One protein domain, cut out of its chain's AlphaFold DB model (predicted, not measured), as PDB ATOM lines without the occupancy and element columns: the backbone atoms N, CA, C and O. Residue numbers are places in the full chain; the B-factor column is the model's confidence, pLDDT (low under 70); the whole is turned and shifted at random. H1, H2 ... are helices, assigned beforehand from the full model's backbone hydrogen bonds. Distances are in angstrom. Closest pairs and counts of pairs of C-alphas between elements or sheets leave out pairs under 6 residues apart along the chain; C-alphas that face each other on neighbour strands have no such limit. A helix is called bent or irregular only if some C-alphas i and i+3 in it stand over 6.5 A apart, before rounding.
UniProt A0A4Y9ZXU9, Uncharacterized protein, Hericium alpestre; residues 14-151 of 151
ATOM      1  N   ASP A  14     173.953 178.591 182.223       93.69
ATOM      2  CA  ASP A  14     173.399 179.861 182.726       93.69
ATOM      3  C   ASP A  14     172.372 180.499 181.783       93.69
ATOM      4  O   ASP A  14     171.271 180.891 182.174       93.69
ATOM      5  N   SER A  15     172.715 180.572 180.493       94.81
ATOM      6  CA  SER A  15     171.837 181.159 179.479       94.81
ATOM      7  C   SER A  15     170.575 180.333 179.235       94.81
ATOM      8  O   SER A  15     169.541 180.901 178.878       94.81
ATOM      9  N   TYR A  16     170.654 179.012 179.395       94.56
ATOM     10  CA  TYR A  16     169.503 178.119 179.305       94.56
ATOM     11  C   TYR A  16     168.613 178.272 180.544       94.56
ATOM     12  O   TYR A  16     167.428 178.578 180.401       94.56
ATOM     13  N   ASN A  17     169.201 178.175 181.739       94.75
ATOM     14  CA  ASN A  17     168.500 178.280 183.017       94.75
ATOM     15  C   ASN A  17     167.745 179.610 183.133       94.75
ATOM     16  O   ASN A  17     166.555 179.605 183.435       94.75
ATOM     17  N   ARG A  18     168.369 180.734 182.756       94.38
ATOM     18  CA  ARG A  18     167.716 182.056 182.757       94.38
ATOM     19  C   ARG A  18     166.490 182.131 181.840       94.38
ATOM     20  O   ARG A  18     165.513 182.804 182.157       94.38
ATOM     21  N   LYS A  19     166.530 181.475 180.674       92.62
ATOM     22  CA  LYS A  19     165.382 181.442 179.749       92.62
ATOM     23  C   LYS A  19     164.245 180.600 180.317       92.62
ATOM     24  O   LYS A  19     163.090 181.007 180.239       92.62
ATOM     25  N   VAL A  20     164.582 179.439 180.870       92.62
ATOM     26  CA  VAL A  20     163.621 178.502 181.456       92.62
ATOM     27  C   VAL A  20     162.957 179.089 182.697       92.62
ATOM     28  O   VAL A  20     161.740 179.015 182.813       92.62
ATOM     29  N   GLU A  21     163.717 179.754 183.565       92.38
ATOM     30  CA  GLU A  21     163.191 180.445 184.744       92.38
ATOM     31  C   GLU A  21     162.104 181.458 184.362       92.38
ATOM     32  O   GLU A  21     161.004 181.422 184.912       92.38
ATOM     33  N   GLY A  22     162.359 182.289 183.343       90.19
ATOM     34  CA  GLY A  22     161.374 183.238 182.824       90.19
ATOM     35  C   GLY A  22     160.075 182.580 182.340       90.19
ATOM     36  O   GLY A  22     158.995 183.122 182.576       90.19
ATOM     37  N   LEU A  23     160.153 181.406 181.705       89.00
ATOM     38  CA  LEU A  23     158.978 180.645 181.262       89.00
ATOM     39  C   LEU A  23     158.236 179.999 182.440       89.00
ATOM     40  O   LEU A  23     157.007 180.054 182.499       89.00
ATOM     41  N   ASN A  24     158.981 179.454 183.401       91.88
ATOM     42  CA  ASN A  24     158.435 178.786 184.576       91.88
ATOM     43  C   ASN A  24     157.710 179.734 185.535       91.88
ATOM     44  O   ASN A  24     156.870 179.271 186.293       91.88
ATOM     45  N   THR A  25     157.968 181.049 185.498       90.88
ATOM     46  CA  THR A  25     157.252 182.026 186.350       90.88
ATOM     47  C   THR A  25     155.723 181.945 186.252       90.88
ATOM     48  O   THR A  25     155.027 182.368 187.172       90.88
ATOM     49  N   LYS A  26     155.194 181.422 185.139       89.50
ATOM     50  CA  LYS A  26     153.754 181.292 184.869       89.50
ATOM     51  C   LYS A  26     153.225 179.866 185.042       89.50
ATOM     52  O   LYS A  26     152.051 179.638 184.770       89.50
ATOM     53  N   LEU A  27     154.083 178.928 185.432       89.75
ATOM     54  CA  LEU A  27     153.804 177.497 185.465       89.75
ATOM     55  C   LEU A  27     154.013 176.953 186.883       89.75
ATOM     56  O   LEU A  27     154.904 177.382 187.615       89.75
ATOM     57  N   SER A  28     153.191 175.987 187.266       87.94
ATOM     58  CA  SER A  28     153.376 175.186 188.470       87.94
ATOM     59  C   SER A  28     154.421 174.089 188.217       87.94
ATOM     60  O   SER A  28     154.469 173.548 187.114       87.94
ATOM     61  N   PRO A  29     155.197 173.654 189.229       88.56
ATOM     62  CA  PRO A  29     156.086 172.490 189.120       88.56
ATOM     63  C   PRO A  29     155.400 171.184 188.687       88.56
ATOM     64  O   PRO A  29     156.068 170.238 188.283       88.56
ATOM     65  N   THR A  30     154.074 171.112 188.804       90.50
ATOM     66  CA  THR A  30     153.256 169.968 188.378       90.50
ATOM     67  C   THR A  30     152.836 170.028 186.911       90.50
ATOM     68  O   THR A  30     152.266 169.059 186.412       90.50
ATOM     69  N   ASP A  31     153.052 171.157 186.234       90.44
ATOM     70  CA  ASP A  31     152.640 171.339 184.846       90.44
ATOM     71  C   ASP A  31     153.562 170.571 183.897       90.44
ATOM     72  O   ASP A  31     154.778 170.529 184.075       90.44
ATOM     73  N   ALA A  32     152.981 170.003 182.840       89.81
ATOM     74  CA  ALA A  32     153.717 169.205 181.858       89.81
ATOM     75  C   ALA A  32     154.831 169.993 181.139       89.81
ATOM     76  O   ALA A  32     155.813 169.403 180.688       89.81
ATOM     77  N   ASP A  33     154.684 171.317 181.050       91.00
ATOM     78  CA  ASP A  33     155.636 172.212 180.389       91.00
ATOM     79  C   ASP A  33     156.697 172.795 181.339       91.00
ATOM     80  O   ASP A  33     157.614 173.485 180.879       91.00
ATOM     81  N   PHE A  34     156.608 172.525 182.647       92.44
ATOM     82  CA  PHE A  34     157.589 172.998 183.620       92.44
ATOM     83  C   PHE A  34     158.941 172.307 183.408       92.44
ATOM     84  O   PHE A  34     159.026 171.081 183.313       92.44
ATOM     85  N   ARG A  35     160.027 173.089 183.356       92.69
ATOM     86  CA  ARG A  35     161.388 172.552 183.176       92.69
ATOM     87  C   ARG A  35     162.286 172.945 184.346       92.69
ATOM     88  O   ARG A  35     162.518 174.133 184.528       92.69
ATOM     89  N   PRO A  36     162.822 172.007 185.136       91.31
ATOM     90  CA  PRO A  36     163.740 172.360 186.211       91.31
ATOM     91  C   PRO A  36     165.061 172.934 185.659       91.31
ATOM     92  O   PRO A  36     165.466 172.574 184.548       91.31
ATOM     93  N   PRO A  37     165.737 173.821 186.413       91.81
ATOM     94  CA  PRO A  37     167.070 174.289 186.054       91.81
ATOM     95  C   PRO A  37     168.064 173.121 186.055       91.81
ATOM     96  O   PRO A  37     167.939 172.184 186.843       91.81
ATOM     97  N   ILE A  38     169.044 173.185 185.158       93.88
ATOM     98  CA  ILE A  38     170.106 172.184 185.050       93.88
ATOM     99  C   ILE A  38     171.307 172.684 185.840       93.88
ATOM    100  O   ILE A  38     171.851 173.743 185.526       93.88
ATOM    101  N   ASP A  39     171.722 171.909 186.833       91.94
ATOM    102  CA  ASP A  39     172.895 172.178 187.656       91.94
ATOM    103  C   ASP A  39     173.605 170.859 187.990       91.94
ATOM    104  O   ASP A  39     172.963 169.861 188.330       91.94
ATOM    105  N   PHE A  40     174.929 170.853 187.853       92.12
ATOM    106  CA  PHE A  40     175.795 169.706 188.125       92.12
ATOM    107  C   PHE A  40     176.711 169.932 189.333       92.12
ATOM    108  O   PHE A  40     177.454 169.019 189.697       92.12
ATOM    109  N   ASP A  41     176.630 171.088 189.997       90.25
ATOM    110  CA  ASP A  41     177.463 171.413 191.158       90.25
ATOM    111  C   ASP A  41     177.225 170.440 192.322       90.25
ATOM    112  O   ASP A  41     178.155 170.097 193.053       90.25
ATOM    113  N   ALA A  42     176.019 169.870 192.422       90.88
ATOM    114  CA  ALA A  42     175.695 168.797 193.368       90.88
ATOM    115  C   ALA A  42     176.580 167.541 193.215       90.88
ATOM    116  O   ALA A  42     176.673 166.727 194.135       90.88
ATOM    117  N   HIS A  43     177.227 167.364 192.061       94.25
ATOM    118  CA  HIS A  43     178.123 166.249 191.763       94.25
ATOM    119  C   HIS A  43     179.583 166.687 191.588       94.25
ATOM    120  O   HIS A  43     180.401 165.879 191.144       94.25
ATOM    121  N   ALA A  44     179.931 167.927 191.948       93.00
ATOM    122  CA  ALA A  44     181.264 168.489 191.738       93.00
ATOM    123  C   ALA A  44     182.379 167.623 192.346       93.00
ATOM    124  O   ALA A  44     183.389 167.370 191.688       93.00
ATOM    125  N   GLU A  45     182.183 167.104 193.562       96.69
ATOM    126  CA  GLU A  45     183.164 166.240 194.233       96.69
ATOM    127  C   GLU A  45     183.372 164.914 193.492       96.69
ATOM    128  O   GLU A  45     184.507 164.512 193.234       96.69
ATOM    129  N   THR A  46     182.283 164.255 193.083       96.31
ATOM    130  CA  THR A  46     182.339 162.998 192.323       96.31
ATOM    131  C   THR A  46     183.015 163.201 190.970       96.31
ATOM    132  O   THR A  46     183.837 162.382 190.555       96.31
ATOM    133  N   ILE A  47     182.710 164.310 190.290       95.81
ATOM    134  CA  ILE A  47     183.335 164.683 189.017       95.81
ATOM    135  C   ILE A  47     184.829 164.949 189.224       95.81
ATOM    136  O   ILE A  47     185.646 164.443 188.461       95.81
ATOM    137  N   ALA A  48     185.216 165.692 190.265       95.38
ATOM    138  CA  ALA A  48     186.618 165.967 190.570       95.38
ATOM    139  C   ALA A  48     187.408 164.681 190.870       95.38
ATOM    140  O   ALA A  48     188.486 164.479 190.308       95.38
ATOM    141  N   ALA A  49     186.847 163.779 191.680       97.25
ATOM    142  CA  ALA A  49     187.453 162.484 191.979       97.25
ATOM    143  C   ALA A  49     187.625 161.625 190.715       97.25
ATOM    144  O   ALA A  49     188.675 161.010 190.516       97.25
ATOM    145  N   PHE A  50     186.627 161.625 189.824       96.62
ATOM    146  CA  PHE A  50     186.712 160.941 188.536       96.62
ATOM    147  C   PHE A  50     187.796 161.542 187.632       96.62
ATOM    148  O   PHE A  50     188.606 160.794 187.083       96.62
ATOM    149  N   LYS A  51     187.854 162.877 187.506       95.88
ATOM    150  CA  LYS A  51     188.879 163.571 186.710       95.88
ATOM    151  C   LYS A  51     190.282 163.205 187.180       95.88
ATOM    152  O   LYS A  51     191.126 162.871 186.354       95.88
ATOM    153  N   GLN A  52     190.517 163.179 188.489       96.50
ATOM    154  CA  GLN A  52     191.813 162.770 189.018       96.50
ATOM    155  C   GLN A  52     192.139 161.318 188.648       96.50
ATOM    156  O   GLN A  52     193.101 161.071 187.923       96.50
ATOM    157  N   ALA A  53     191.296 160.377 189.080       95.94
ATOM    158  CA  ALA A  53     191.598 158.951 189.000       95.94
ATOM    159  C   ALA A  53     191.592 158.388 187.569       95.94
ATOM    160  O   ALA A  53     192.286 157.418 187.275       95.94
ATOM    161  N   GLN A  54     190.758 158.935 186.680       94.75
ATOM    162  CA  GLN A  54     190.549 158.367 185.345       94.75
ATOM    163  C   GLN A  54     191.122 159.216 184.222       94.75
ATOM    164  O   GLN A  54     191.398 158.666 183.160       94.75
ATOM    165  N   ILE A  55     191.305 160.519 184.426       93.69
ATOM    166  CA  ILE A  55     191.731 161.419 183.357       93.69
ATOM    167  C   ILE A  55     193.182 161.850 183.583       93.69
ATOM    168  O   ILE A  55     194.049 161.457 182.806       93.69
ATOM    169  N   TYR A  56     193.483 162.567 184.668       94.44
ATOM    170  CA  TYR A  56     194.839 163.074 184.918       94.44
ATOM    171  C   TYR A  56     195.857 161.959 185.182       94.44
ATOM    172  O   TYR A  56     196.943 161.979 184.602       94.44
ATOM    173  N   ASP A  57     195.507 160.958 185.997       94.62
ATOM    174  CA  ASP A  57     196.416 159.844 186.299       94.62
ATOM    175  C   ASP A  57     196.743 159.027 185.036       94.62
ATOM    176  O   ASP A  57     197.889 158.633 184.809       94.62
ATOM    177  N   ARG A  58     195.749 158.826 184.160       91.88
ATOM    178  CA  ARG A  58     195.950 158.135 182.880       91.88
ATOM    179  C   ARG A  58     196.755 158.973 181.895       91.88
ATOM    180  O   ARG A  58     197.669 158.420 181.293       91.88
ATOM    181  N   MET A  59     196.456 160.267 181.755       91.31
ATOM    182  CA  MET A  59     197.229 161.184 180.909       91.31
ATOM    183  C   MET A  59     198.708 161.155 181.278       91.31
ATOM    184  O   MET A  59     199.549 160.958 180.409       91.31
ATOM    185  N   ARG A  60     199.022 161.287 182.573       91.56
ATOM    186  CA  ARG A  60     200.407 161.240 183.050       91.56
ATOM    187  C   ARG A  60     201.054 159.893 182.752       91.56
ATOM    188  O   ARG A  60     202.157 159.856 182.236       91.56
ATOM    189  N   SER A  61     200.346 158.794 183.001       91.62
ATOM    190  CA  SER A  61     200.864 157.463 182.691       91.62
ATOM    191  C   SER A  61     201.112 157.244 181.191       91.62
ATOM    192  O   SER A  61     202.030 156.509 180.838       91.62
ATOM    193  N   ILE A  62     200.281 157.809 180.311       89.25
ATOM    194  CA  ILE A  62     200.486 157.761 178.856       89.25
ATOM    195  C   ILE A  62     201.709 158.597 178.479       89.25
ATOM    196  O   ILE A  62     202.563 158.106 177.749       89.25
ATOM    197  N   GLU A  63     201.829 159.810 179.016       90.25
ATOM    198  CA  GLU A  63     202.971 160.686 178.755       90.25
ATOM    199  C   GLU A  63     204.289 160.062 179.231       90.25
ATOM    200  O   GLU A  63     205.247 160.021 178.469       90.25
ATOM    201  N   ASP A  64     204.318 159.472 180.430       89.81
ATOM    202  CA  ASP A  64     205.505 158.801 180.977       89.81
ATOM    203  C   ASP A  64     205.969 157.615 180.108       89.81
ATOM    204  O   ASP A  64     207.147 157.261 180.113       89.81
ATOM    205  N   ARG A  65     205.045 156.967 179.383       87.81
ATOM    206  CA  ARG A  65     205.335 155.810 178.517       87.81
ATOM    207  C   ARG A  65     205.663 156.200 177.080       87.81
ATOM    208  O   ARG A  65     206.493 155.546 176.459       87.81
ATOM    209  N   GLY A  66     204.954 157.190 176.545       83.69
ATOM    210  CA  GLY A  66     204.972 157.535 175.127       83.69
ATOM    211  C   GLY A  66     205.719 158.821 174.793       83.69
ATOM    212  O   GLY A  66     206.070 158.998 173.635       83.69
ATOM    213  N   GLY A  67     205.950 159.717 175.759       88.50
ATOM    214  CA  GLY A  67     206.612 161.005 175.527       88.50
ATOM    215  C   GLY A  67     205.923 161.855 174.455       88.50
ATOM    216  O   GLY A  67     206.596 162.471 173.631       88.50
ATOM    217  N   VAL A  68     204.585 161.843 174.405       88.88
ATOM    218  CA  VAL A  68     203.800 162.453 173.316       88.88
ATOM    219  C   VAL A  68     204.052 163.954 173.236       88.88
ATOM    220  O   VAL A  68     204.214 164.499 172.141       88.88
ATOM    221  N   PHE A  69     204.087 164.633 174.384       89.81
ATOM    222  CA  PHE A  69     204.356 166.063 174.433       89.81
ATOM    223  C   PHE A  69     205.805 166.376 174.063       89.81
ATOM    224  O   PHE A  69     206.040 167.289 173.273       89.81
ATOM    225  N   ASP A  70     206.765 165.609 174.580       91.06
ATOM    226  CA  ASP A  70     208.185 165.780 174.255       91.06
ATOM    227  C   ASP A  70     208.457 165.615 172.748       91.06
ATOM    228  O   ASP A  70     209.042 166.497 172.115       91.06
ATOM    229  N   ALA A  71     207.940 164.546 172.139       89.81
ATOM    230  CA  ALA A  71     208.042 164.302 170.702       89.81
ATOM    231  C   ALA A  71     207.366 165.410 169.875       89.81
ATOM    232  O   ALA A  71     207.876 165.835 168.834       89.81
ATOM    233  N   TRP A  72     206.230 165.931 170.344       91.00
ATOM    234  CA  TRP A  72     205.588 167.073 169.699       91.00
ATOM    235  C   TRP A  72     206.465 168.329 169.745       91.00
ATOM    236  O   TRP A  72     206.646 168.965 168.707       91.00
ATOM    237  N   VAL A  73     207.051 168.668 170.900       91.25
ATOM    238  CA  VAL A  73     207.964 169.817 171.030       91.25
ATOM    239  C   VAL A  73     209.161 169.653 170.095       91.25
ATOM    240  O   VAL A  73     209.455 170.566 169.324       91.25
ATOM    241  N   ARG A  74     209.780 168.466 170.064       90.62
ATOM    242  CA  ARG A  74     210.868 168.156 169.123       90.62
ATOM    243  C   ARG A  74     210.465 168.373 167.664       90.62
ATOM    244  O   ARG A  74     211.256 168.910 166.895       90.62
ATOM    245  N   SER A  75     209.237 168.011 167.284       89.06
ATOM    246  CA  SER A  75     208.723 168.232 165.921       89.06
ATOM    247  C   SER A  75     208.525 169.712 165.570       89.06
ATOM    248  O   SER A  75     208.634 170.099 164.407       89.06
ATOM    249  N   VAL A  76     208.236 170.550 166.570       89.19
ATOM    250  CA  VAL A  76     208.156 172.005 166.399       89.19
ATOM    251  C   VAL A  76     209.560 172.595 166.274       89.19
ATOM    252  O   VAL A  76     209.779 173.445 165.414       89.19
ATOM    253  N   ASP A  77     210.512 172.124 167.079       89.94
ATOM    254  CA  ASP A  77     211.895 172.611 167.067       89.94
ATOM    255  C   ASP A  77     212.664 172.197 165.804       89.94
ATOM    256  O   ASP A  77     213.498 172.957 165.308       89.94
ATOM    257  N   SER A  78     212.383 171.014 165.248       89.50
ATOM    258  CA  SER A  78     212.999 170.543 163.999       89.50
ATOM    259  C   SER A  78     212.450 171.239 162.751       89.50
ATOM    260  O   SER A  78     213.033 171.132 161.669       89.50
ATOM    261  N   TYR A  79     211.340 171.969 162.876       90.62
ATOM    262  CA  TYR A  79     210.714 172.640 161.750       90.62
ATOM    263  C   TYR A  79     211.540 173.839 161.265       90.62
ATOM    264  O   TYR A  79     211.732 174.832 161.965       90.62
ATOM    265  N   THR A  80     211.971 173.782 160.005       87.75
ATOM    266  CA  THR A  80     212.830 174.806 159.387       87.75
ATOM    267  C   THR A  80     212.080 175.855 158.562       87.75
ATOM    268  O   THR A  80     212.704 176.761 158.005       87.75
ATOM    269  N   GLY A  81     210.756 175.743 158.426       86.69
ATOM    270  CA  GLY A  81     209.977 176.652 157.588       86.69
ATOM    271  C   GLY A  81     209.640 177.986 158.269       86.69
ATOM    272  O   GLY A  81     209.705 178.154 159.484       86.69
ATOM    273  N   GLY A  82     209.241 178.974 157.465       86.88
ATOM    274  CA  GLY A  82     208.976 180.343 157.932       86.88
ATOM    275  C   GLY A  82     207.630 180.551 158.639       86.88
ATOM    276  O   GLY A  82     207.358 181.652 159.114       86.88
ATOM    277  N   ASP A  83     206.781 179.523 158.711       87.69
ATOM    278  CA  ASP A  83     205.396 179.676 159.175       87.69
ATOM    279  C   ASP A  83     205.283 180.098 160.635       87.69
ATOM    280  O   ASP A  83     204.360 180.825 160.981       87.69
ATOM    281  N   LEU A  84     206.218 179.671 161.483       88.38
ATOM    282  CA  LEU A  84     206.223 179.981 162.912       88.38
ATOM    283  C   LEU A  84     206.979 181.279 163.233       88.38
ATOM    284  O   LEU A  84     207.069 181.669 164.392       88.38
ATOM    285  N   ALA A  85     207.475 182.008 162.226       88.94
ATOM    286  CA  ALA A  85     208.286 183.212 162.431       88.94
ATOM    287  C   ALA A  85     207.525 184.382 163.092       88.94
ATOM    288  O   ALA A  85     208.143 185.359 163.527       88.94
ATOM    289  N   TYR A  86     206.192 184.304 163.187       88.94
ATOM    290  CA  TYR A  86     205.384 185.245 163.970       88.94
ATOM    291  C   TYR A  86     205.588 185.089 165.488       88.94
ATOM    292  O   TYR A  86     205.320 186.036 166.228       88.94
ATOM    293  N   LEU A  87     206.107 183.947 165.957       87.25
ATOM    294  CA  LEU A  87     206.514 183.707 167.346       87.25
ATOM    295  C   LEU A  87     207.872 184.368 167.631       87.25
ATOM    296  O   LEU A  87     208.868 183.710 167.917       87.25
ATOM    297  N   ASN A  88     207.934 185.694 167.526       88.62
ATOM    298  CA  ASN A  88     209.124 186.469 167.866       88.62
ATOM    299  C   ASN A  88     208.866 187.406 169.046       88.62
ATOM    300  O   ASN A  88     207.741 187.819 169.315       88.62
ATOM    301  N   THR A  89     209.944 187.806 169.721       92.94
ATOM    302  CA  THR A  89     209.891 188.676 170.909       92.94
ATOM    303  C   THR A  89     209.278 190.051 170.646       92.94
ATOM    304  O   THR A  89     208.859 190.725 171.582       92.94
ATOM    305  N   LYS A  90     209.224 190.484 169.380       91.06
ATOM    306  CA  LYS A  90     208.675 191.782 168.972       91.06
ATOM    307  C   LYS A  90     207.179 191.721 168.648       91.06
ATOM    308  O   LYS A  90     206.581 192.776 168.463       91.06
ATOM    309  N   GLY A  91     206.587 190.527 168.545       87.50
ATOM    310  CA  GLY A  91     205.185 190.332 168.158       87.50
ATOM    311  C   GLY A  91     204.851 190.807 166.737       87.50
ATOM    312  O   GLY A  91     203.698 191.118 166.450       87.50
ATOM    313  N   ILE A  92     205.845 190.920 165.850       90.12
ATOM    314  CA  ILE A  92     205.655 191.411 164.475       90.12
ATOM    315  C   ILE A  92     205.445 190.216 163.553       90.12
ATOM    316  O   ILE A  92     206.262 189.306 163.561       90.12
ATOM    317  N   ILE A  93     204.418 190.229 162.706       90.75
ATOM    318  CA  ILE A  93     204.192 189.159 161.724       90.75
ATOM    319  C   ILE A  93     205.069 189.423 160.487       90.75
ATOM    320  O   ILE A  93     204.834 190.410 159.784       90.75
ATOM    321  N   PRO A  94     206.081 188.586 160.185       89.62
ATOM    322  CA  PRO A  94     206.913 188.772 159.000       89.62
ATOM    323  C   PRO A  94     206.135 188.447 157.722       89.62
ATOM    324  O   PRO A  94     205.262 187.583 157.724       89.62
ATOM    325  N   ALA A  95     206.508 189.064 156.597       86.25
ATOM    326  CA  ALA A  95     205.850 188.819 155.309       86.25
ATOM    327  C   ALA A  95     205.874 187.336 154.884       86.25
ATOM    328  O   ALA A  95     204.929 186.865 154.257       86.25
ATOM    329  N   GLY A  96     206.923 186.597 155.265       82.38
ATOM    330  CA  GLY A  96     207.052 185.161 154.999       82.38
ATOM    331  C   GLY A  96     206.115 184.265 155.817       82.38
ATOM    332  O   GLY A  96     205.908 183.124 155.426       82.38
ATOM    333  N   ALA A  97     205.522 184.770 156.906       85.25
ATOM    334  CA  ALA A  97     204.552 184.036 157.725       85.25
ATOM    335  C   ALA A  97     203.092 184.302 157.301       85.25
ATOM    336  O   ALA A  97     202.159 183.731 157.865       85.25
ATOM    337  N   ILE A  98     202.867 185.186 156.320       85.62
ATOM    338  CA  ILE A  98     201.526 185.521 155.836       85.62
ATOM    339  C   ILE A  98     201.030 184.411 154.906       85.62
ATOM    340  O   ILE A  98     201.584 184.179 153.834       85.62
ATOM    341  N   ILE A  99     199.925 183.771 155.287       85.31
ATOM    342  CA  ILE A  99     199.282 182.732 154.482       85.31
ATOM    343  C   ILE A  99     198.371 183.389 153.443       85.31
ATOM    344  O   ILE A  99     197.376 184.032 153.784       85.31
ATOM    345  N   LYS A 100     198.689 183.205 152.159       87.25
ATOM    346  CA  LYS A 100     197.864 183.674 151.040       87.25
ATOM    347  C   LYS A 100     197.033 182.535 150.468       87.25
ATOM    348  O   LYS A 100     197.540 181.459 150.157       87.25
ATOM    349  N   LYS A 101     195.735 182.779 150.301       86.19
ATOM    350  CA  LYS A 101     194.800 181.796 149.745       86.19
ATOM    351  C   LYS A 101     195.187 181.468 148.297       86.19
ATOM    352  O   LYS A 101     195.158 182.349 147.448       86.19
ATOM    353  N   GLY A 102     195.493 180.199 148.027       85.25
ATOM    354  CA  GLY A 102     195.820 179.695 146.687       85.25
ATOM    355  C   GLY A 102     197.315 179.595 146.368       85.25
ATOM    356  O   GLY A 102     197.660 178.993 145.356       85.25
ATOM    357  N   GLU A 103     198.203 180.106 147.225       86.12
ATOM    358  CA  GLU A 103     199.653 179.941 147.066       86.12
ATOM    359  C   GLU A 103     200.148 178.753 147.909       86.12
ATOM    360  O   GLU A 103     199.907 178.686 149.118       86.12
ATOM    361  N   ARG A 104     200.838 177.788 147.278       80.94
ATOM    362  CA  ARG A 104     201.447 176.648 147.980       80.94
ATOM    363  C   ARG A 104     202.806 177.059 148.544       80.94
ATOM    364  O   ARG A 104     203.652 177.580 147.824       80.94
ATOM    365  N   ARG A 105     203.014 176.799 149.833       81.00
ATOM    366  CA  ARG A 105     204.277 177.066 150.534       81.00
ATOM    367  C   ARG A 105     205.299 175.970 150.232       81.00
ATOM    368  O   ARG A 105     204.916 174.824 150.010       81.00
ATOM    369  N   ALA A 106     206.583 176.328 150.250       81.94
ATOM    370  CA  ALA A 106     207.676 175.386 150.006       81.94
ATOM    371  C   ALA A 106     207.823 174.360 151.143       81.94
ATOM    372  O   ALA A 106     207.955 173.172 150.879       81.94
ATOM    373  N   GLN A 107     207.749 174.818 152.396       84.50
ATOM    374  CA  GLN A 107     207.810 173.982 153.600       84.50
ATOM    375  C   GLN A 107     206.686 174.402 154.551       84.50
ATOM    376  O   GLN A 107     206.924 175.213 155.438       84.50
ATOM    377  N   PRO A 108     205.441 173.971 154.310       86.50
ATOM    378  CA  PRO A 108     204.341 174.252 155.219       86.50
ATOM    379  C   PRO A 108     204.502 173.475 156.529       86.50
ATOM    380  O   PRO A 108     204.777 172.277 156.517       86.50
ATOM    381  N   PHE A 109     204.249 174.138 157.652       86.75
ATOM    382  CA  PHE A 109     204.095 173.481 158.940       86.75
ATOM    383  C   PHE A 109     202.827 172.623 158.913       86.75
ATOM    384  O   PHE A 109     201.718 173.137 158.717       86.75
ATOM    385  N   HIS A 110     203.000 171.320 159.103       83.25
ATOM    386  CA  HIS A 110     201.919 170.354 159.215       83.25
ATOM    387  C   HIS A 110     202.085 169.575 160.507       83.25
ATOM    388  O   HIS A 110     203.079 168.885 160.707       83.25
ATOM    389  N   GLU A 111     201.089 169.676 161.378       82.56
ATOM    390  CA  GLU A 111     201.047 168.846 162.567       82.56
ATOM    391  C   GLU A 111     200.746 167.395 162.169       82.56
ATOM    392  O   GLU A 111     199.790 167.122 161.434       82.56
ATOM    393  N   LYS A 112     201.591 166.461 162.619       84.75
ATOM    394  CA  LYS A 112     201.415 165.034 162.332       84.75
ATOM    395  C   LYS A 112     200.132 164.530 163.003       84.75
ATOM    396  O   LYS A 112     199.917 164.760 164.192       84.75
ATOM    397  N   LYS A 113     199.307 163.776 162.264       82.75
ATOM    398  CA  LYS A 113     198.006 163.247 162.735       82.75
ATOM    399  C   LYS A 113     198.093 162.428 164.025       82.75
ATOM    400  O   LYS A 113     197.138 162.406 164.789       82.75
ATOM    401  N   ARG A 114     199.227 161.774 164.276       81.19
ATOM    402  CA  ARG A 114     199.468 160.993 165.498       81.19
ATOM    403  C   ARG A 114     199.349 161.821 166.781       81.19
ATOM    404  O   ARG A 114     198.891 161.300 167.786       81.19
ATOM    405  N   PHE A 115     199.693 163.112 166.732       85.12
ATOM    406  CA  PHE A 115     199.550 164.006 167.882       85.12
ATOM    407  C   PHE A 115     198.085 164.375 168.154       85.12
ATOM    408  O   PHE A 115     197.761 164.799 169.256       85.12
ATOM    409  N   ASP A 116     197.200 164.191 167.171       82.94
ATOM    410  CA  ASP A 116     195.761 164.454 167.282       82.94
ATOM    411  C   ASP A 116     194.956 163.192 167.652       82.94
ATOM    412  O   ASP A 116     193.778 163.269 168.000       82.94
ATOM    413  N   ALA A 117     195.580 162.009 167.634       81.88
ATOM    414  CA  ALA A 117     194.916 160.756 167.980       81.88
ATOM    415  C   ALA A 117     194.427 160.766 169.438       81.88
ATOM    416  O   ALA A 117     195.154 161.174 170.332       81.88
ATOM    417  N   THR A 118     193.202 160.299 169.686       76.06
ATOM    418  CA  THR A 118     192.602 160.218 171.035       76.06
ATOM    419  C   THR A 118     192.624 158.806 171.621       76.06
ATOM    420  O   THR A 118     192.251 158.609 172.780       76.06
ATOM    421  N   ASP A 119     193.062 157.823 170.832       75.06
ATOM    422  CA  ASP A 119     193.251 156.447 171.272       75.06
ATOM    423  C   ASP A 119     194.728 156.195 171.580       75.06
ATOM    424  O   ASP A 119     195.562 156.073 170.684       75.06
ATOM    425  N   TYR A 120     195.025 156.125 172.877       69.56
ATOM    426  CA  TYR A 120     196.365 155.868 173.401       69.56
ATOM    427  C   TYR A 120     196.540 154.433 173.919       69.56
ATOM    428  O   TYR A 120     197.508 154.120 174.611       69.56
ATOM    429  N   SER A 121     195.566 153.552 173.655       64.19
ATOM    430  CA  SER A 121     195.569 152.173 174.163       64.19
ATOM    431  C   SER A 121     196.539 151.253 173.415       64.19
ATOM    432  O   SER A 121     196.973 150.244 173.972       64.19
ATOM    433  N   ALA A 122     196.899 151.623 172.185       54.16
ATOM    434  CA  ALA A 122     197.764 150.859 171.289       54.16
ATOM    435  C   ALA A 122     199.127 151.524 171.031       54.16
ATOM    436  O   ALA A 122     199.931 150.994 170.268       54.16
ATOM    437  N   THR A 123     199.393 152.694 171.617       53.62
ATOM    438  CA  THR A 123     200.584 153.482 171.286       53.62
ATOM    439  C   THR A 123     201.809 152.879 171.967       53.62
ATOM    440  O   THR A 123     201.939 152.914 173.192       53.62
ATOM    441  N   GLY A 124     202.696 152.297 171.158       60.25
ATOM    442  CA  GLY A 124     204.093 152.085 171.527       60.25
ATOM    443  C   GLY A 124     204.810 153.419 171.755       60.25
ATOM    444  O   GLY A 124     204.200 154.489 171.683       60.25
ATOM    445  N   ASN A 125     206.105 153.361 172.050       66.75
ATOM    446  CA  ASN A 125     206.912 154.560 172.251       66.75
ATOM    447  C   ASN A 125     206.851 155.441 170.982       66.75
ATOM    448  O   ASN A 125     207.093 154.943 169.882       66.75
ATOM    449  N   VAL A 126     206.516 156.733 171.108       72.00
ATOM    450  CA  VAL A 126     206.388 157.639 169.946       72.00
ATOM    451  C   VAL A 126     207.706 157.723 169.172       72.00
ATOM    452  O   VAL A 126     207.691 157.883 167.957       72.00
ATOM    453  N   GLU A 127     208.838 157.523 169.846       66.31
ATOM    454  CA  GLU A 127     210.156 157.460 169.212       66.31
ATOM    455  C   GLU A 127     210.345 156.247 168.294       66.31
ATOM    456  O   GLU A 127     211.052 156.338 167.295       66.31
ATOM    457  N   GLU A 128     209.739 155.102 168.620       67.31
ATOM    458  CA  GLU A 128     209.794 153.914 167.759       67.31
ATOM    459  C   GLU A 128     208.966 154.154 166.496       67.31
ATOM    460  O   GLU A 128     209.436 153.903 165.391       67.31
ATOM    461  N   GLN A 129     207.792 154.770 166.651       69.81
ATOM    462  CA  GLN A 129     206.939 155.163 165.528       69.81
ATOM    463  C   GLN A 129     207.582 156.252 164.654       69.81
ATOM    464  O   GLN A 129     207.403 156.247 163.442       69.81
ATOM    465  N   GLU A 130     208.339 157.187 165.241       71.12
ATOM    466  CA  GLU A 130     209.132 158.175 164.492       71.12
ATOM    467  C   GLU A 130     210.158 157.517 163.579       71.12
ATOM    468  O   GLU A 130     210.245 157.892 162.413       71.12
ATOM    469  N   ARG A 131     210.894 156.528 164.088       70.31
ATOM    470  CA  ARG A 131     211.903 155.821 163.296       70.31
ATOM    471  C   ARG A 131     211.271 155.002 162.182       70.31
ATOM    472  O   ARG A 131     211.762 155.044 161.064       70.31
ATOM    473  N   GLU A 132     210.173 154.305 162.468       70.44
ATOM    474  CA  GLU A 132     209.440 153.545 161.452       70.44
ATOM    475  C   GLU A 132     208.902 154.459 160.335       70.44
ATOM    476  O   GLU A 132     209.065 154.148 159.158       70.44
ATOM    477  N   GLU A 133     208.324 155.619 160.680       70.12
ATOM    478  CA  GLU A 133     207.863 156.612 159.694       70.12
ATOM    479  C   GLU A 133     209.020 157.166 158.843       70.12
ATOM    480  O   GLU A 133     208.879 157.306 157.628       70.12
ATOM    481  N   GLU A 134     210.157 157.490 159.463       70.44
ATOM    482  CA  GLU A 134     211.340 158.003 158.761       70.44
ATOM    483  C   GLU A 134     211.943 156.950 157.815       70.44
ATOM    484  O   GLU A 134     212.258 157.265 156.666       70.44
ATOM    485  N   GLU A 135     212.035 155.690 158.250       68.12
ATOM    486  CA  GLU A 135     212.502 154.568 157.423       68.12
ATOM    487  C   GLU A 135     211.562 154.296 156.232       68.12
ATOM    488  O   GLU A 135     212.021 154.020 155.116       68.12
ATOM    489  N   GLU A 136     210.244 154.408 156.428       67.25
ATOM    490  CA  GLU A 136     209.264 154.292 155.345       67.25
ATOM    491  C   GLU A 136     209.371 155.445 154.336       67.25
ATOM    492  O   GLU A 136     209.357 155.200 153.123       67.25
ATOM    493  N   GLU A 137     209.507 156.693 154.798       66.31
ATOM    494  CA  GLU A 137     209.673 157.857 153.920       66.31
ATOM    495  C   GLU A 137     210.979 157.791 153.113       66.31
ATOM    496  O   GLU A 137     210.959 158.032 151.898       66.31
ATOM    497  N   GLU A 138     212.097 157.396 153.732       65.19
ATOM    498  CA  GLU A 138     213.361 157.171 153.021       65.19
ATOM    499  C   GLU A 138     213.226 156.062 151.965       65.19
ATOM    500  O   GLU A 138     213.634 156.245 150.812       65.19
ATOM    501  N   GLY A 139     212.567 154.948 152.298       62.47
ATOM    502  CA  GLY A 139     212.330 153.846 151.363       62.47
ATOM    503  C   GLY A 139     211.431 154.215 150.171       62.47
ATOM    504  O   GLY A 139     211.616 153.695 149.063       62.47
ATOM    505  N   VAL A 140     210.464 155.119 150.359       67.25
ATOM    506  CA  VAL A 140     209.624 155.658 149.272       67.25
ATOM    507  C   VAL A 140     210.431 156.588 148.366       67.25
ATOM    508  O   VAL A 140     210.327 156.487 147.138       67.25
ATOM    509  N   LEU A 141     211.255 157.463 148.948       63.62
ATOM    510  CA  LEU A 141     212.126 158.367 148.197       63.62
ATOM    511  C   LEU A 141     213.145 157.599 147.347       63.62
ATOM    512  O   LEU A 141     213.370 157.968 146.194       63.62
ATOM    513  N   ASP A 142     213.718 156.513 147.865       67.75
ATOM    514  CA  ASP A 142     214.668 155.685 147.117       67.75
ATOM    515  C   ASP A 142     214.020 154.953 145.935       67.75
ATOM    516  O   ASP A 142     214.576 154.948 144.835       67.75
ATOM    517  N   LYS A 143     212.802 154.416 146.095       71.31
ATOM    518  CA  LYS A 143     212.059 153.805 144.975       71.31
ATOM    519  C   LYS A 143     211.713 154.812 143.880       71.31
ATOM    520  O   LYS A 143     211.802 154.476 142.701       71.31
ATOM    521  N   ALA A 144     211.332 156.035 144.252       70.50
ATOM    522  CA  ALA A 144     211.043 157.097 143.291       70.50
ATOM    523  C   ALA A 144     212.299 157.519 142.507       70.50
ATOM    524  O   ALA A 144     212.238 157.664 141.290       70.50
ATOM    525  N   LYS A 145     213.453 157.637 143.181       68.50
ATOM    526  CA  LYS A 145     214.743 157.943 142.534       68.50
ATOM    527  C   LYS A 145     215.206 156.838 141.580       68.50
ATOM    528  O   LYS A 145     215.769 157.144 140.534       68.50
ATOM    529  N   LEU A 146     214.969 155.570 141.923       66.75
ATOM    530  CA  LEU A 146     215.269 154.422 141.057       66.75
ATOM    531  C   LEU A 146     214.423 154.429 139.775       66.75
ATOM    532  O   LEU A 146     214.959 154.175 138.700       66.75
ATOM    533  N   ALA A 147     213.138 154.778 139.867       71.19
ATOM    534  CA  ALA A 147     212.247 154.856 138.707       71.19
ATOM    535  C   ALA A 147     212.639 155.966 137.709       71.19
ATOM    536  O   ALA A 147     212.473 155.782 136.507       71.19
ATOM    537  N   ASP A 148     213.203 157.081 138.187       67.12
ATOM    538  CA  ASP A 148     213.700 158.175 137.333       67.12
ATOM    539  C   ASP A 148     215.035 157.847 136.625       67.12
ATOM    540  O   ASP A 148     215.410 158.536 135.677       67.12
ATOM    541  N   MET A 149     215.760 156.803 137.052       64.81
ATOM    542  CA  MET A 149     217.036 156.370 136.452       64.81
ATOM    543  C   MET A 149     216.893 155.263 135.394       64.81
ATOM    544  O   MET A 149     217.857 154.991 134.681       64.81
ATOM    545  N   GLU A 150     215.718 154.637 135.274       63.22
ATOM    546  CA  GLU A 150     215.427 153.599 134.267       63.22
ATOM    547  C   GLU A 150     214.755 154.146 132.984       63.22
ATOM    548  O   GLU A 150     214.288 153.364 132.153       63.22
ATOM    549  N   GLY A 151     214.717 155.475 132.809       47.06
ATOM    550  CA  GLY A 151     214.187 156.171 131.623       47.06
ATOM    551  C   GLY A 151     215.220 156.474 130.543       47.06
ATOM    552  O   GLY A 151     216.281 157.046 130.879       47.06
TER     553      GLY A 151
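What this domain is: This is residues 14 to 151 of the 151 residues of an uncharacterized protein of Hericium alpestre (UniProt A0A4Y9ZXU9). An open, drawn-out chain of helices: H2 is a long shaft with H1 and a loop at its far end, and its other end comes to a loose junction with the beginnings of H3 and H5, with short H4 close to H3. From this junction H5 runs off as a second long arm, its residues 131 to 149 sticking out, while residues 78 to 112 loop away from H3 and come back to H4. The printed part has 138 residues with five named helices in the order H1, H2, H3, H4, H5 and no named strand; the class is all helix. The whole is extended, with a radius of gyration of the C-alphas of 26.1 A and spans of 85 by 39 by 39 A.

How they stand to each other: H1, residues 14 to 24, touches no helix and is apart from H2, residues 41 to 66. H2 has a kink of 37 degrees near residue 48 and is irregular, C-alphas 42 and 45 being 7.9 A apart. H2 and H3, residues 68 to 77, are close but not clearly touching; their closest C-alphas, of Glu 63 and Phe 69, are 7.0 A apart, and they run the same way at a steep tilt of 63 degrees. H4, residues 113 to 116, is close to H3 but not clearly touching, the closest C-alphas, of Trp 72 and Phe 115, being 7.0 A apart. H4 is apart from H2. H3 and H5, residues 126 to 149, only just touch, only at their ends, with 3 pairs of C-alphas within 8 A. Their closest C-alphas, of Val 68 and Val 126, are 6.4 A apart; H5 touches H3 with residues 126 to 127 alone, at a steep tilt of 46 degrees, the same way. H2 and H5 are close but not clearly touching, with the closest C-alphas, of Gly 66 and Val 126, 5.4 A apart. Every O i to N i+4 pair is within hydrogen-bond range in H3 and H5, against 6 of 7 in H1 and 17 of 22 in H2; H4 is too short for such a pair.

Where its parts are: H1 begins at C-alpha 14 (173.399, 179.861, 182.726) and is 15.1 A long. H2 is 34.7 A long and ends at C-alpha 66 (204.972, 157.535, 175.127). H3 measures 14.4 A and H4 5.2 A. H5, 35.2 A long, ends at C-alpha 149 (217.036, 156.370, 136.452).

The domain as a whole: The C-alphas of Ser 28 and Gly 151, the two farthest apart, are 85.4 A apart. Residues 40 to 57 and 131 to 151 stand free. The printed part has no cut. The links H1 to H2 and H3 to H4 are long, with 16 and 35 residues. Mean pLDDT of the printed part is 84.0; 23 residues are under 70, among them 120 to 125 and 135 to 142.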